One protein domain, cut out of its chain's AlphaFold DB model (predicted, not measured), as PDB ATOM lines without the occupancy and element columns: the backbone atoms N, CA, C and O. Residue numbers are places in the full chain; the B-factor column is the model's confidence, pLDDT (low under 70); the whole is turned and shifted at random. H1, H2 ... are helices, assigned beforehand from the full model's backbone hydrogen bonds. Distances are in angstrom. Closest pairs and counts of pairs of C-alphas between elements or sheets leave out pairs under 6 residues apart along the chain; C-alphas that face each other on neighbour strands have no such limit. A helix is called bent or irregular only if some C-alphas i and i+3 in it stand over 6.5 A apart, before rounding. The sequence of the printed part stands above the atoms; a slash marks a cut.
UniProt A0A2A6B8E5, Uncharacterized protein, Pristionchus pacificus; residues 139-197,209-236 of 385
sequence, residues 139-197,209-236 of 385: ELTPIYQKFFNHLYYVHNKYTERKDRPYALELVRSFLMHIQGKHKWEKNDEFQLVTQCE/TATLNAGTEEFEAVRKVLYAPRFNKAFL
ATOM      1  N   GLU A 139     120.933  76.292  41.753       68.19
ATOM      2  CA  GLU A 139     120.460  77.456  42.508       68.19
ATOM      3  C   GLU A 139     120.639  77.297  44.029       68.19
ATOM      4  O   GLU A 139     120.979  78.246  44.737       68.19
ATOM      5  N   LEU A 140     120.465  76.081  44.568       67.88
ATOM      6  CA  LEU A 140     120.579  75.822  46.015       67.88
ATOM      7  C   LEU A 140     122.022  75.590  46.479       67.88
ATOM      8  O   LEU A 140     122.367  75.864  47.633       67.88
ATOM      9  N   THR A 141     122.875  75.090  45.588       68.06
ATOM     10  CA  THR A 141     124.284  74.774  45.867       68.06
ATOM     11  C   THR A 141     125.083  75.960  46.450       68.06
ATOM     12  O   THR A 141     125.716  75.779  47.496       68.06
ATOM     13  N   PRO A 142     125.039  77.183  45.880       69.06
ATOM     14  CA  PRO A 142     125.770  78.338  46.420       69.06
ATOM     15  C   PRO A 142     125.204  78.870  47.749       69.06
ATOM     16  O   PRO A 142     125.885  79.607  48.470       69.06
ATOM     17  N   ILE A 143     123.969  78.502  48.091       70.06
ATOM     18  CA  ILE A 143     123.245  78.980  49.277       70.06
ATOM     19  C   ILE A 143     123.442  78.030  50.458       70.06
ATOM     20  O   ILE A 143     123.517  78.479  51.602       70.06
ATOM     21  N   TYR A 144     123.618  76.736  50.184       69.88
ATOM     22  CA  TYR A 144     123.802  75.691  51.187       69.88
ATOM     23  C   TYR A 144     124.912  76.033  52.190       69.88
ATOM     24  O   TYR A 144     124.667  76.105  53.392       69.88
ATOM     25  N   GLN A 145     126.124  76.339  51.713       67.56
ATOM     26  CA  GLN A 145     127.247  76.666  52.601       67.56
ATOM     27  C   GLN A 145     126.972  77.922  53.444       67.56
ATOM     28  O   GLN A 145     127.304  77.962  54.630       67.56
ATOM     29  N   LYS A 146     126.347  78.946  52.848       71.06
ATOM     30  CA  LYS A 146     126.004  80.197  53.543       71.06
ATOM     31  C   LYS A 146     124.982  79.945  54.652       71.06
ATOM     32  O   LYS A 146     125.137  80.489  55.743       71.06
ATOM     33  N   PHE A 147     123.998  79.083  54.398       78.19
ATOM     34  CA  PHE A 147     122.996  78.690  55.381       78.19
ATOM     35  C   PHE A 147     123.622  78.002  56.596       78.19
ATOM     36  O   PHE A 147     123.379  78.423  57.724       78.19
ATOM     37  N   PHE A 148     124.468  76.987  56.391       73.94
ATOM     38  CA  PHE A 148     125.099  76.280  57.512       73.94
ATOM     39  C   PHE A 148     126.064  77.166  58.297       73.94
ATOM     40  O   PHE A 148     126.094  77.086  59.524       73.94
ATOM     41  N   ASN A 149     126.800  78.052  57.623       72.19
ATOM     42  CA  ASN A 149     127.648  79.032  58.301       72.19
ATOM     43  C   ASN A 149     126.814  79.986  59.176       72.19
ATOM     44  O   ASN A 149     127.196  80.263  60.313       72.19
ATOM     45  N   HIS A 150     125.670  80.456  58.667       75.00
ATOM     46  CA  HIS A 150     124.733  81.292  59.422       75.00
ATOM     47  C   HIS A 150     124.155  80.536  60.619       75.00
ATOM     48  O   HIS A 150     124.237  81.007  61.749       75.00
ATOM     49  N   LEU A 151     123.655  79.321  60.395       78.12
ATOM     50  CA  LEU A 151     123.113  78.459  61.441       78.12
ATOM     51  C   LEU A 151     124.141  78.210  62.555       78.12
ATOM     52  O   LEU A 151     123.820  78.353  63.734       78.12
ATOM     53  N   TYR A 152     125.384  77.899  62.183       72.50
ATOM     54  CA  TYR A 152     126.489  77.701  63.118       72.50
ATOM     55  C   TYR A 152     126.789  78.967  63.925       72.50
ATOM     56  O   TYR A 152     126.873  78.909  65.152       72.50
ATOM     57  N   TYR A 153     126.905  80.120  63.259       76.88
ATOM     58  CA  TYR A 153     127.146  81.399  63.923       76.88
ATOM     59  C   TYR A 153     126.065  81.710  64.960       76.88
ATOM     60  O   TYR A 153     126.383  82.036  66.105       76.88
ATOM     61  N   VAL A 154     124.793  81.565  64.581       78.56
ATOM     62  CA  VAL A 154     123.658  81.837  65.467       78.56
ATOM     63  C   VAL A 154     123.666  80.896  66.674       78.56
ATOM     64  O   VAL A 154     123.502  81.350  67.804       78.56
ATOM     65  N   HIS A 155     123.924  79.604  66.466       73.81
ATOM     66  CA  HIS A 155     124.039  78.637  67.559       73.81
ATOM     67  C   HIS A 155     125.197  78.932  68.517       73.81
ATOM     68  O   HIS A 155     125.034  78.787  69.728       73.81
ATOM     69  N   ASN A 156     126.347  79.346  67.985       70.56
ATOM     70  CA  ASN A 156     127.535  79.639  68.780       70.56
ATOM     71  C   ASN A 156     127.411  80.962  69.552       70.56
ATOM     72  O   ASN A 156     127.930  81.083  70.656       70.56
ATOM     73  N   LYS A 157     126.728  81.960  68.980       78.69
ATOM     74  CA  LYS A 157     126.533  83.272  69.613       78.69
ATOM     75  C   LYS A 157     125.443  83.250  70.683       78.69
ATOM     76  O   LYS A 157     125.628  83.837  71.743       78.69
ATOM     77  N   TYR A 158     124.322  82.582  70.415       79.12
ATOM     78  CA  TYR A 158     123.153  82.580  71.296       79.12
ATOM     79  C   TYR A 158     123.068  81.264  72.057       79.12
ATOM     80  O   TYR A 158     122.383  80.315  71.652       79.12
ATOM     81  N   THR A 159     123.833  81.205  73.151       69.81
ATOM     82  CA  THR A 159     124.091  79.949  73.847       69.81
ATOM     83  C   THR A 159     123.059  79.587  74.912       69.81
ATOM     84  O   THR A 159     122.931  78.410  75.269       69.81
ATOM     85  N   GLU A 160     122.319  80.578  75.406       72.00
ATOM     86  CA  GLU A 160     121.367  80.438  76.501       72.00
ATOM     87  C   GLU A 160     119.955  80.094  76.015       72.00
ATOM     88  O   GLU A 160     119.516  80.499  74.937       72.00
ATOM     89  N   ARG A 161     119.185  79.381  76.853       71.94
ATOM     90  CA  ARG A 161     117.811  78.964  76.521       71.94
ATOM     91  C   ARG A 161     116.869  80.154  76.292       71.94
ATOM     92  O   ARG A 161     115.981  80.069  75.446       71.94
ATOM     93  N   LYS A 162     117.076  81.249  77.029       79.19
ATOM     94  CA  LYS A 162     116.264  82.473  76.945       79.19
ATOM     95  C   LYS A 162     116.396  83.180  75.587       79.19
ATOM     96  O   LYS A 162     115.433  83.778  75.127       79.19
ATOM     97  N   ASP A 163     117.544  83.022  74.922       83.00
ATOM     98  CA  ASP A 163     117.851  83.673  73.644       83.00
ATOM     99  C   ASP A 163     117.463  82.805  72.432       83.00
ATOM    100  O   ASP A 163     117.534  83.255  71.289       83.00
ATOM    101  N   ARG A 164     117.021  81.554  72.647       82.50
ATOM    102  CA  ARG A 164     116.656  80.619  71.562       82.50
ATOM    103  C   ARG A 164     115.519  81.121  70.663       82.50
ATOM    104  O   ARG A 164     115.630  80.903  69.458       82.50
ATOM    105  N   PRO A 165     114.461  81.791  71.166       86.38
ATOM    106  CA  PRO A 165     113.440  82.383  70.300       86.38
ATOM    107  C   PRO A 165     114.006  83.467  69.372       86.38
ATOM    108  O   PRO A 165     113.732  83.446  68.174       86.38
ATOM    109  N   TYR A 166     114.870  84.348  69.894       86.69
ATOM    110  CA  TYR A 166     115.574  85.361  69.097       86.69
ATOM    111  C   TYR A 166     116.482  84.711  68.045       86.69
ATOM    112  O   TYR A 166     116.440  85.056  66.865       86.69
ATOM    113  N   ALA A 167     117.255  83.704  68.453       85.75
ATOM    114  CA  ALA A 167     118.120  82.934  67.569       85.75
ATOM    115  C   ALA A 167     117.332  82.229  66.449       85.75
ATOM    116  O   ALA A 167     117.787  82.187  65.309       85.75
ATOM    117  N   LEU A 168     116.140  81.703  66.741       87.38
ATOM    118  CA  LEU A 168     115.289  81.058  65.742       87.38
ATOM    119  C   LEU A 168     114.805  82.062  64.689       87.38
ATOM    120  O   LEU A 168     114.886  81.771  63.494       87.38
ATOM    121  N   GLU A 169     114.353  83.247  65.106       89.69
ATOM    122  CA  GLU A 169     114.021  84.329  64.172       89.69
ATOM    123  C   GLU A 169     115.241  84.761  63.352       89.69
ATOM    124  O   GLU A 169     115.138  84.965  62.143       89.69
ATOM    125  N   LEU A 170     116.426  84.810  63.965       88.00
ATOM    126  CA  LEU A 170     117.660  85.145  63.263       88.00
ATOM    127  C   LEU A 170     118.013  84.086  62.209       88.00
ATOM    128  O   LEU A 170     118.414  84.441  61.103       88.00
ATOM    129  N   VAL A 171     117.806  82.793  62.477       87.75
ATOM    130  CA  VAL A 171     117.955  81.734  61.461       87.75
ATOM    131  C   VAL A 171     116.920  81.885  60.347       87.75
ATOM    132  O   VAL A 171     117.281  81.816  59.175       87.75
ATOM    133  N   ARG A 172     115.651  82.148  60.680       89.31
ATOM    134  CA  ARG A 172     114.587  82.373  59.684       89.31
ATOM    135  C   ARG A 172     114.837  83.601  58.817       89.31
ATOM    136  O   ARG A 172     114.489  83.590  57.639       89.31
ATOM    137  N   SER A 173     115.519  84.612  59.356       88.00
ATOM    138  CA  SER A 173     115.898  85.819  58.615       88.00
ATOM    139  C   SER A 173     116.826  85.528  57.433       88.00
ATOM    140  O   SER A 173     116.964  86.355  56.533       88.00
ATOM    141  N   PHE A 174     117.400  84.319  57.368       87.00
ATOM    142  CA  PHE A 174     118.103  83.836  56.189       87.00
ATOM    143  C   PHE A 174     117.240  83.910  54.920       87.00
ATOM    144  O   PHE A 174     117.771  84.210  53.857       87.00
ATOM    145  N   LEU A 175     115.915  83.735  55.023       86.88
ATOM    146  CA  LEU A 175     114.991  83.907  53.894       86.88
ATOM    147  C   LEU A 175     114.980  85.340  53.349       86.88
ATOM    148  O   LEU A 175     114.854  85.538  52.145       86.88
ATOM    149  N   MET A 176     115.148  86.338  54.215       84.31
ATOM    150  CA  MET A 176     115.272  87.738  53.801       84.31
ATOM    151  C   MET A 176     116.661  87.997  53.210       84.31
ATOM    152  O   MET A 176     116.786  88.638  52.167       84.31
ATOM    153  N   HIS A 177     117.694  87.404  53.816       82.88
ATOM    154  CA  HIS A 177     119.076  87.511  53.356       82.88
ATOM    155  C   HIS A 177     119.269  86.969  51.930       82.88
ATOM    156  O   HIS A 177     119.882  87.638  51.104       82.88
ATOM    157  N   ILE A 178     118.708  85.799  51.604       81.00
ATOM    158  CA  ILE A 178     118.784  85.227  50.246       81.00
ATOM    159  C   ILE A 178     117.965  86.013  49.214       81.00
ATOM    160  O   ILE A 178     118.222  85.882  48.027       81.00
ATOM    161  N   GLN A 179     117.020  86.856  49.641       81.12
ATOM    162  CA  GLN A 179     116.321  87.804  48.763       81.12
ATOM    163  C   GLN A 179     117.098  89.122  48.576       81.12
ATOM    164  O   GLN A 179     116.604  90.035  47.918       81.12
ATOM    165  N   GLY A 180     118.273  89.276  49.201       78.75
ATOM    166  CA  GLY A 180     119.019  90.538  49.231       78.75
ATOM    167  C   GLY A 180     118.403  91.606  50.147       78.75
ATOM    168  O   GLY A 180     118.808  92.770  50.111       78.75
ATOM    169  N   LYS A 181     117.423  91.243  50.984       83.06
ATOM    170  CA  LYS A 181     116.785  92.152  51.942       83.06
ATOM    171  C   LYS A 181     117.488  92.057  53.290       83.06
ATOM    172  O   LYS A 181     117.405  91.050  53.984       83.06
ATOM    173  N   HIS A 182     118.140  93.146  53.687       82.06
ATOM    174  CA  HIS A 182     118.889  93.216  54.949       82.06
ATOM    175  C   HIS A 182     118.181  94.005  56.060       82.06
ATOM    176  O   HIS A 182     118.684  94.058  57.182       82.06
ATOM    177  N   LYS A 183     117.036  94.626  55.751       84.88
ATOM    178  CA  LYS A 183     116.157  95.332  56.690       84.88
ATOM    179  C   LYS A 183     114.703  95.042  56.335       84.88
ATOM    180  O   LYS A 183     114.367  95.021  55.151       84.88
ATOM    181  N   TRP A 184     113.867  94.824  57.341       88.31
ATOM    182  CA  TRP A 184     112.440  94.555  57.181       88.31
ATOM    183  C   TRP A 184     111.638  95.044  58.390       88.31
ATOM    184  O   TRP A 184     112.184  95.285  59.467       88.31
ATOM    185  N   GLU A 185     110.337  95.237  58.189       84.75
ATOM    186  CA  GLU A 185     109.412  95.663  59.239       84.75
ATOM    187  C   GLU A 185     108.995  94.487  60.126       84.75
ATOM    188  O   GLU A 185     109.087  93.324  59.728       84.75
ATOM    189  N   LYS A 186     108.528  94.802  61.338       87.25
ATOM    190  CA  LYS A 186     107.992  93.789  62.248       87.25
ATOM    191  C   LYS A 186     106.685  93.239  61.700       87.25
ATOM    192  O   LYS A 186     105.798  94.006  61.337       87.25
ATOM    193  N   ASN A 187     106.559  91.922  61.686       84.38
ATOM    194  CA  ASN A 187     105.351  91.223  61.265       84.38
ATOM    195  C   ASN A 187     105.136  89.969  62.128       84.38
ATOM    196  O   ASN A 187     105.886  89.720  63.072       84.38
ATOM    197  N   ASP A 188     104.117  89.176  61.799       78.06
ATOM    198  CA  ASP A 188     103.796  87.941  62.526       78.06
ATOM    199  C   ASP A 188     104.930  86.895  62.487       78.06
ATOM    200  O   ASP A 188     105.013  86.046  63.372       78.06
ATOM    201  N   GLU A 189     105.821  86.957  61.488       78.25
ATOM    202  CA  GLU A 189     106.962  86.041  61.334       78.25
ATOM    203  C   GLU A 189     108.251  86.540  62.022       78.25
ATOM    204  O   GLU A 189     109.071  85.725  62.451       78.25
ATOM    205  N   PHE A 190     108.421  87.860  62.133       84.00
ATOM    206  CA  PHE A 190     109.609  88.552  62.632       84.00
ATOM    207  C   PHE A 190     109.210  89.640  63.635       84.00
ATOM    208  O   PHE A 190     108.959  90.792  63.267       84.00
ATOM    209  N   GLN A 191     109.164  89.289  64.919       83.81
ATOM    210  CA  GLN A 191     108.800  90.221  65.991       83.81
ATOM    211  C   GLN A 191     110.033  90.827  66.676       83.81
ATOM    212  O   GLN A 191     110.002  91.975  67.149       83.81
ATOM    213  N   LEU A 192     111.122  90.058  66.717       81.44
ATOM    214  CA  LEU A 192     112.349  90.345  67.447       81.44
ATOM    215  C   LEU A 192     113.483  90.796  66.521       81.44
ATOM    216  O   LEU A 192     114.218  91.719  66.874       81.44
ATOM    217  N   VAL A 193     113.617  90.184  65.340       83.19
ATOM    218  CA  VAL A 193     114.707  90.476  64.391       83.19
ATOM    219  C   VAL A 193     114.180  91.278  63.203       83.19
ATOM    220  O   VAL A 193     113.331  90.790  62.470       83.19
ATOM    221  N   THR A 194     114.710  92.484  62.975       84.56
ATOM    222  CA  THR A 194     114.293  93.392  61.876       84.56
ATOM    223  C   THR A 194     115.421  93.778  60.913       84.56
ATOM    224  O   THR A 194     115.198  94.479  59.924       84.56
ATOM    225  N   GLN A 195     116.654  93.350  61.187       83.38
ATOM    226  CA  GLN A 195     117.811  93.616  60.334       83.38
ATOM    227  C   GLN A 195     118.887  92.539  60.491       83.38
ATOM    228  O   GLN A 195     118.992  91.901  61.539       83.38
ATOM    229  N   CYS A 196     119.725  92.366  59.469       81.19
ATOM    230  CA  CYS A 196     120.884  91.478  59.549       81.19
ATOM    231  C   CYS A 196     121.986  92.047  60.467       81.19
ATOM    232  O   CYS A 196     122.312  93.230  60.402       81.19
ATOM    233  N   GLU A 197     122.633  91.186  61.258       72.44
ATOM    234  CA  GLU A 197     123.710  91.552  62.201       72.44
ATOM    235  C   GLU A 197     125.123  91.486  61.584       72.44
ATOM    236  O   GLU A 197     126.082  91.071  62.236       72.44
ATOM    237  N   THR A 209     125.999  87.203  43.981       55.62
ATOM    238  CA  THR A 209     125.404  86.823  45.258       55.62
ATOM    239  C   THR A 209     124.166  86.031  44.881       55.62
ATOM    240  O   THR A 209     123.196  86.645  44.472       55.62
ATOM    241  N   ALA A 210     124.232  84.695  44.923       61.06
ATOM    242  CA  ALA A 210     123.096  83.849  44.562       61.06
ATOM    243  C   ALA A 210     121.869  84.264  45.386       61.06
ATOM    244  O   ALA A 210     121.799  83.984  46.588       61.06
ATOM    245  N   THR A 211     120.973  85.015  44.749       69.44
ATOM    246  CA  THR A 211     119.737  85.516  45.327       69.44
ATOM    247  C   THR A 211     118.595  84.655  44.820       69.44
ATOM    248  O   THR A 211     118.447  84.443  43.619       69.44
ATOM    249  N   LEU A 212     117.775  84.156  45.741       75.00
ATOM    250  CA  LEU A 212     116.545  83.457  45.388       75.00
ATOM    251  C   LEU A 212     115.389  84.442  45.423       75.00
ATOM    252  O   LEU A 212     115.158  85.122  46.428       75.00
ATOM    253  N   ASN A 213     114.643  84.491  44.325       74.81
ATOM    254  CA  ASN A 213     113.416  85.265  44.255       74.81
ATOM    255  C   ASN A 213     112.322  84.601  45.104       74.81
ATOM    256  O   ASN A 213     112.245  83.378  45.213       74.81
ATOM    257  N   ALA A 214     111.454  85.416  45.702       74.75
ATOM    258  CA  ALA A 214     110.292  84.905  46.418       74.75
ATOM    259  C   ALA A 214     109.368  84.136  45.456       74.75
ATOM    260  O   ALA A 214     109.112  84.601  44.346       74.75
ATOM    261  N   GLY A 215     108.852  82.987  45.894       71.38
ATOM    262  CA  GLY A 215     107.908  82.177  45.118       71.38
ATOM    263  C   GLY A 215     108.533  81.201  44.116       71.38
ATOM    264  O   GLY A 215     107.786  80.539  43.401       71.38
ATOM    265  N   THR A 216     109.865  81.071  44.060       82.25
ATOM    266  CA  THR A 216     110.493  79.944  43.349       82.25
ATOM    267  C   THR A 216     110.337  78.645  44.142       82.25
ATOM    268  O   THR A 216     110.199  78.665  45.371       82.25
ATOM    269  N   GLU A 217     110.379  77.499  43.456       80.75
ATOM    270  CA  GLU A 217     110.292  76.182  44.104       80.75
ATOM    271  C   GLU A 217     111.408  75.994  45.145       80.75
ATOM    272  O   GLU A 217     111.183  75.455  46.229       80.75
ATOM    273  N   GLU A 218     112.605  76.504  44.852       80.31
ATOM    274  CA  GLU A 218     113.771  76.477  45.730       80.31
ATOM    275  C   GLU A 218     113.568  77.312  46.993       80.31
ATOM    276  O   GLU A 218     113.898  76.865  48.096       80.31
ATOM    277  N   PHE A 219     113.014  78.518  46.848       82.44
ATOM    278  CA  PHE A 219     112.733  79.399  47.974       82.44
ATOM    279  C   PHE A 219     111.707  78.762  48.917       82.44
ATOM    280  O   PHE A 219     111.920  78.706  50.132       82.44
ATOM    281  N   GLU A 220     110.624  78.219  48.360       83.00
ATOM    282  CA  GLU A 220     109.585  77.553  49.145       83.00
ATOM    283  C   GLU A 220     110.085  76.251  49.787       83.00
ATOM    284  O   GLU A 220     109.700  75.934  50.914       83.00
ATOM    285  N   ALA A 221     111.015  75.530  49.150       81.31
ATOM    286  CA  ALA A 221     111.668  74.375  49.761       81.31
ATOM    287  C   ALA A 221     112.461  74.765  51.022       81.31
ATOM    288  O   ALA A 221     112.325  74.112  52.061       81.31
ATOM    289  N   VAL A 222     113.241  75.853  50.970       80.88
ATOM    290  CA  VAL A 222     113.978  76.368  52.139       80.88
ATOM    291  C   VAL A 222     113.008  76.863  53.215       80.88
ATOM    292  O   VAL A 222     113.156  76.505  54.388       80.88
ATOM    293  N   ARG A 223     111.971  77.620  52.832       85.00
ATOM    294  CA  ARG A 223     110.930  78.102  53.755       85.00
ATOM    295  C   ARG A 223     110.243  76.943  54.473       85.00
ATOM    296  O   ARG A 223     110.125  76.962  55.698       85.00
ATOM    297  N   LYS A 224     109.856  75.897  53.743       86.75
ATOM    298  CA  LYS A 224     109.208  74.703  54.297       86.75
ATOM    299  C   LYS A 224     110.066  74.014  55.357       86.75
ATOM    300  O   LYS A 224     109.521  73.552  56.357       86.75
ATOM    301  N   VAL A 225     111.385  73.956  55.171       84.12
ATOM    302  CA  VAL A 225     112.310  73.390  56.166       84.12
ATOM    303  C   VAL A 225     112.387  74.275  57.412       84.12
ATOM    304  O   VAL A 225     112.242  73.770  58.523       84.12
ATOM    305  N   LEU A 226     112.560  75.588  57.239       83.94
ATOM    306  CA  LEU A 226     112.743  76.538  58.345       83.94
ATOM    307  C   LEU A 226     111.501  76.727  59.218       83.94
ATOM    308  O   LEU A 226     111.621  76.991  60.415       83.94
ATOM    309  N   TYR A 227     110.312  76.584  58.635       87.62
ATOM    310  CA  TYR A 227     109.043  76.671  59.357       87.62
ATOM    311  C   TYR A 227     108.481  75.304  59.762       87.62
ATOM    312  O   TYR A 227     107.425  75.243  60.395       87.62
ATOM    313  N   ALA A 228     109.178  74.200  59.465       86.56
ATOM    314  CA  ALA A 228     108.724  72.872  59.851       86.56
ATOM    315  C   ALA A 228     108.572  72.771  61.385       86.56
ATOM    316  O   ALA A 228     109.516  73.091  62.117       86.56
ATOM    317  N   PRO A 229     107.448  72.240  61.910       83.06
ATOM    318  CA  PRO A 229     107.248  72.084  63.353       83.06
ATOM    319  C   PRO A 229     108.369  71.289  64.036       83.06
ATOM    320  O   PRO A 229     108.782  71.613  65.149       83.06
ATOM    321  N   ARG A 230     108.909  70.279  63.337       76.44
ATOM    322  CA  ARG A 230     110.049  69.478  63.811       76.44
ATOM    323  C   ARG A 230     111.327  70.311  63.924       76.44
ATOM    324  O   ARG A 230     112.017  70.182  64.926       76.44
ATOM    325  N   PHE A 231     111.615  71.168  62.939       78.19
ATOM    326  CA  PHE A 231     112.779  72.058  62.968       78.19
ATOM    327  C   PHE A 231     112.669  73.059  64.119       78.19
ATOM    328  O   PHE A 231     113.598  73.178  64.907       78.19
ATOM    329  N   ASN A 232     111.506  73.696  64.283       82.62
ATOM    330  CA  ASN A 232     111.255  74.643  65.374       82.62
ATOM    331  C   ASN A 232     111.469  74.007  66.747       82.62
ATOM    332  O   ASN A 232     112.198  74.550  67.575       82.62
ATOM    333  N   LYS A 233     110.859  72.840  66.979       78.69
ATOM    334  CA  LYS A 233     111.003  72.110  68.239       78.69
ATOM    335  C   LYS A 233     112.465  71.733  68.494       78.69
ATOM    336  O   LYS A 233     113.000  72.064  69.546       78.69
ATOM    337  N   ALA A 234     113.117  71.112  67.508       74.38
ATOM    338  CA  ALA A 234     114.510  70.691  67.622       74.38
ATOM    339  C   ALA A 234     115.451  71.879  67.863       74.38
ATOM    340  O   ALA A 234     116.340  71.793  68.700       74.38
ATOM    341  N   PHE A 235     115.237  73.007  67.183       79.38
ATOM    342  CA  PHE A 235     116.043  74.204  67.377       79.38
ATOM    343  C   PHE A 235     115.842  74.788  68.780       79.38
ATOM    344  O   PHE A 235     116.816  75.101  69.454       79.38
ATOM    345  N   LEU A 236     114.614  74.915  69.275       80.44
ATOM    346  CA  LEU A 236     114.379  75.472  70.614       80.44
ATOM    347  C   LEU A 236     114.922  74.578  71.742       80.44
ATOM    348  O   LEU A 236     115.334  75.093  72.781       80.44
TER     349      LEU A 236
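What this domain is: This is residues 139 to 197 and 209 to 236 of the 385 residues of an uncharacterized protein of Pristionchus pacificus (UniProt A0A2A6B8E5). Three rows of helix run along the long axis and make a triangle in cross-section: H1 is one row, H2 followed by H3 is the second, and H4 followed by H5 is the third. H2 and H3 sit between the other two rows, which stay apart from each other, and the long loop of residues 179 to 197 arches over H2 and H3 on the side away from H1, H4 and H5. The printed part has 87 residues with five named helices, in the order H1, H2, H3, H4, H5, and no named strand; the class is all helix. The whole is compact, with a radius of gyration of the C-alphas of 12.5 A, and spans 34 by 25 by 23 A.

Where its parts are: Find C-alpha 141 at (124.284, 74.774, 45.867); from there H1, residues 141 to 157, runs 25.3 A. It is irregular, but only just: C-alphas 142 and 145 are 6.6 A apart. H2, residues 161 to 172, begins at C-alpha 161 at (117.811, 78.964, 76.521) and is 17.5 A long. It is irregular too, with C-alphas 162 and 165 7.2 A apart. H3 is short, residues 174 to 178, 6.1 A. Past the cut, look for H4 at residues 217 to 226, 14.5 A, and H5 at residues 229 to 236, 10.7 A, ending at C-alpha 236 at (114.379, 75.472, 70.614).

How they stand to each other: Start with H1 and H2, a helical hairpin: they touch at a shallow tilt of 18 degrees, opposite ways. H1 touches H2 with residues 150 to 155 alone, and H2 touches H1 with residues 167 to 171 alone; the closest C-alphas, of Val 154 and Ala 167, are 6.0 A apart. With residues 143 to 150 alone, H1 only just touches H3, with 3 pairs of C-alphas within 8 A; the closest, of Phe 147 and Phe 174, are 7.1 A apart. H2 and H3 meet only through their link. H3 and H4 only just touch, also with 3 pairs, the closest C-alphas being those of Leu 175 and Arg 223 at 7.1 A. H2 and H4 are close but not clearly touching, with the C-alphas of Arg 172 and Leu 226 closest at 6.3 A. H5 touches H2 at a steep tilt of 49 degrees, opposite ways, closest at the C-alphas of Arg 164 and Leu 236, 5.7 A. H1 is apart from H4 and H5. Every O i to N i+4 pair is within hydrogen-bond range in H3, H4 and H5; in H1 it is 11 of 13, in H2 6 of 8.

The domain as a whole: The C-alphas of Glu 139 and Lys 162, the two farthest apart, are 35.1 A apart. Residues 198 to 208 are not printed, and C-alphas 197 and 209 lie 17.7 A apart across the cut. The links H1 to H2, H2 to H3 and H4 to H5 are tight; H3 to H4 is the link across the cut. The mean pLDDT of the printed part is 79.2, and residues 139 to 142, 144 to 145, 159 and 209 to 211 are under 70.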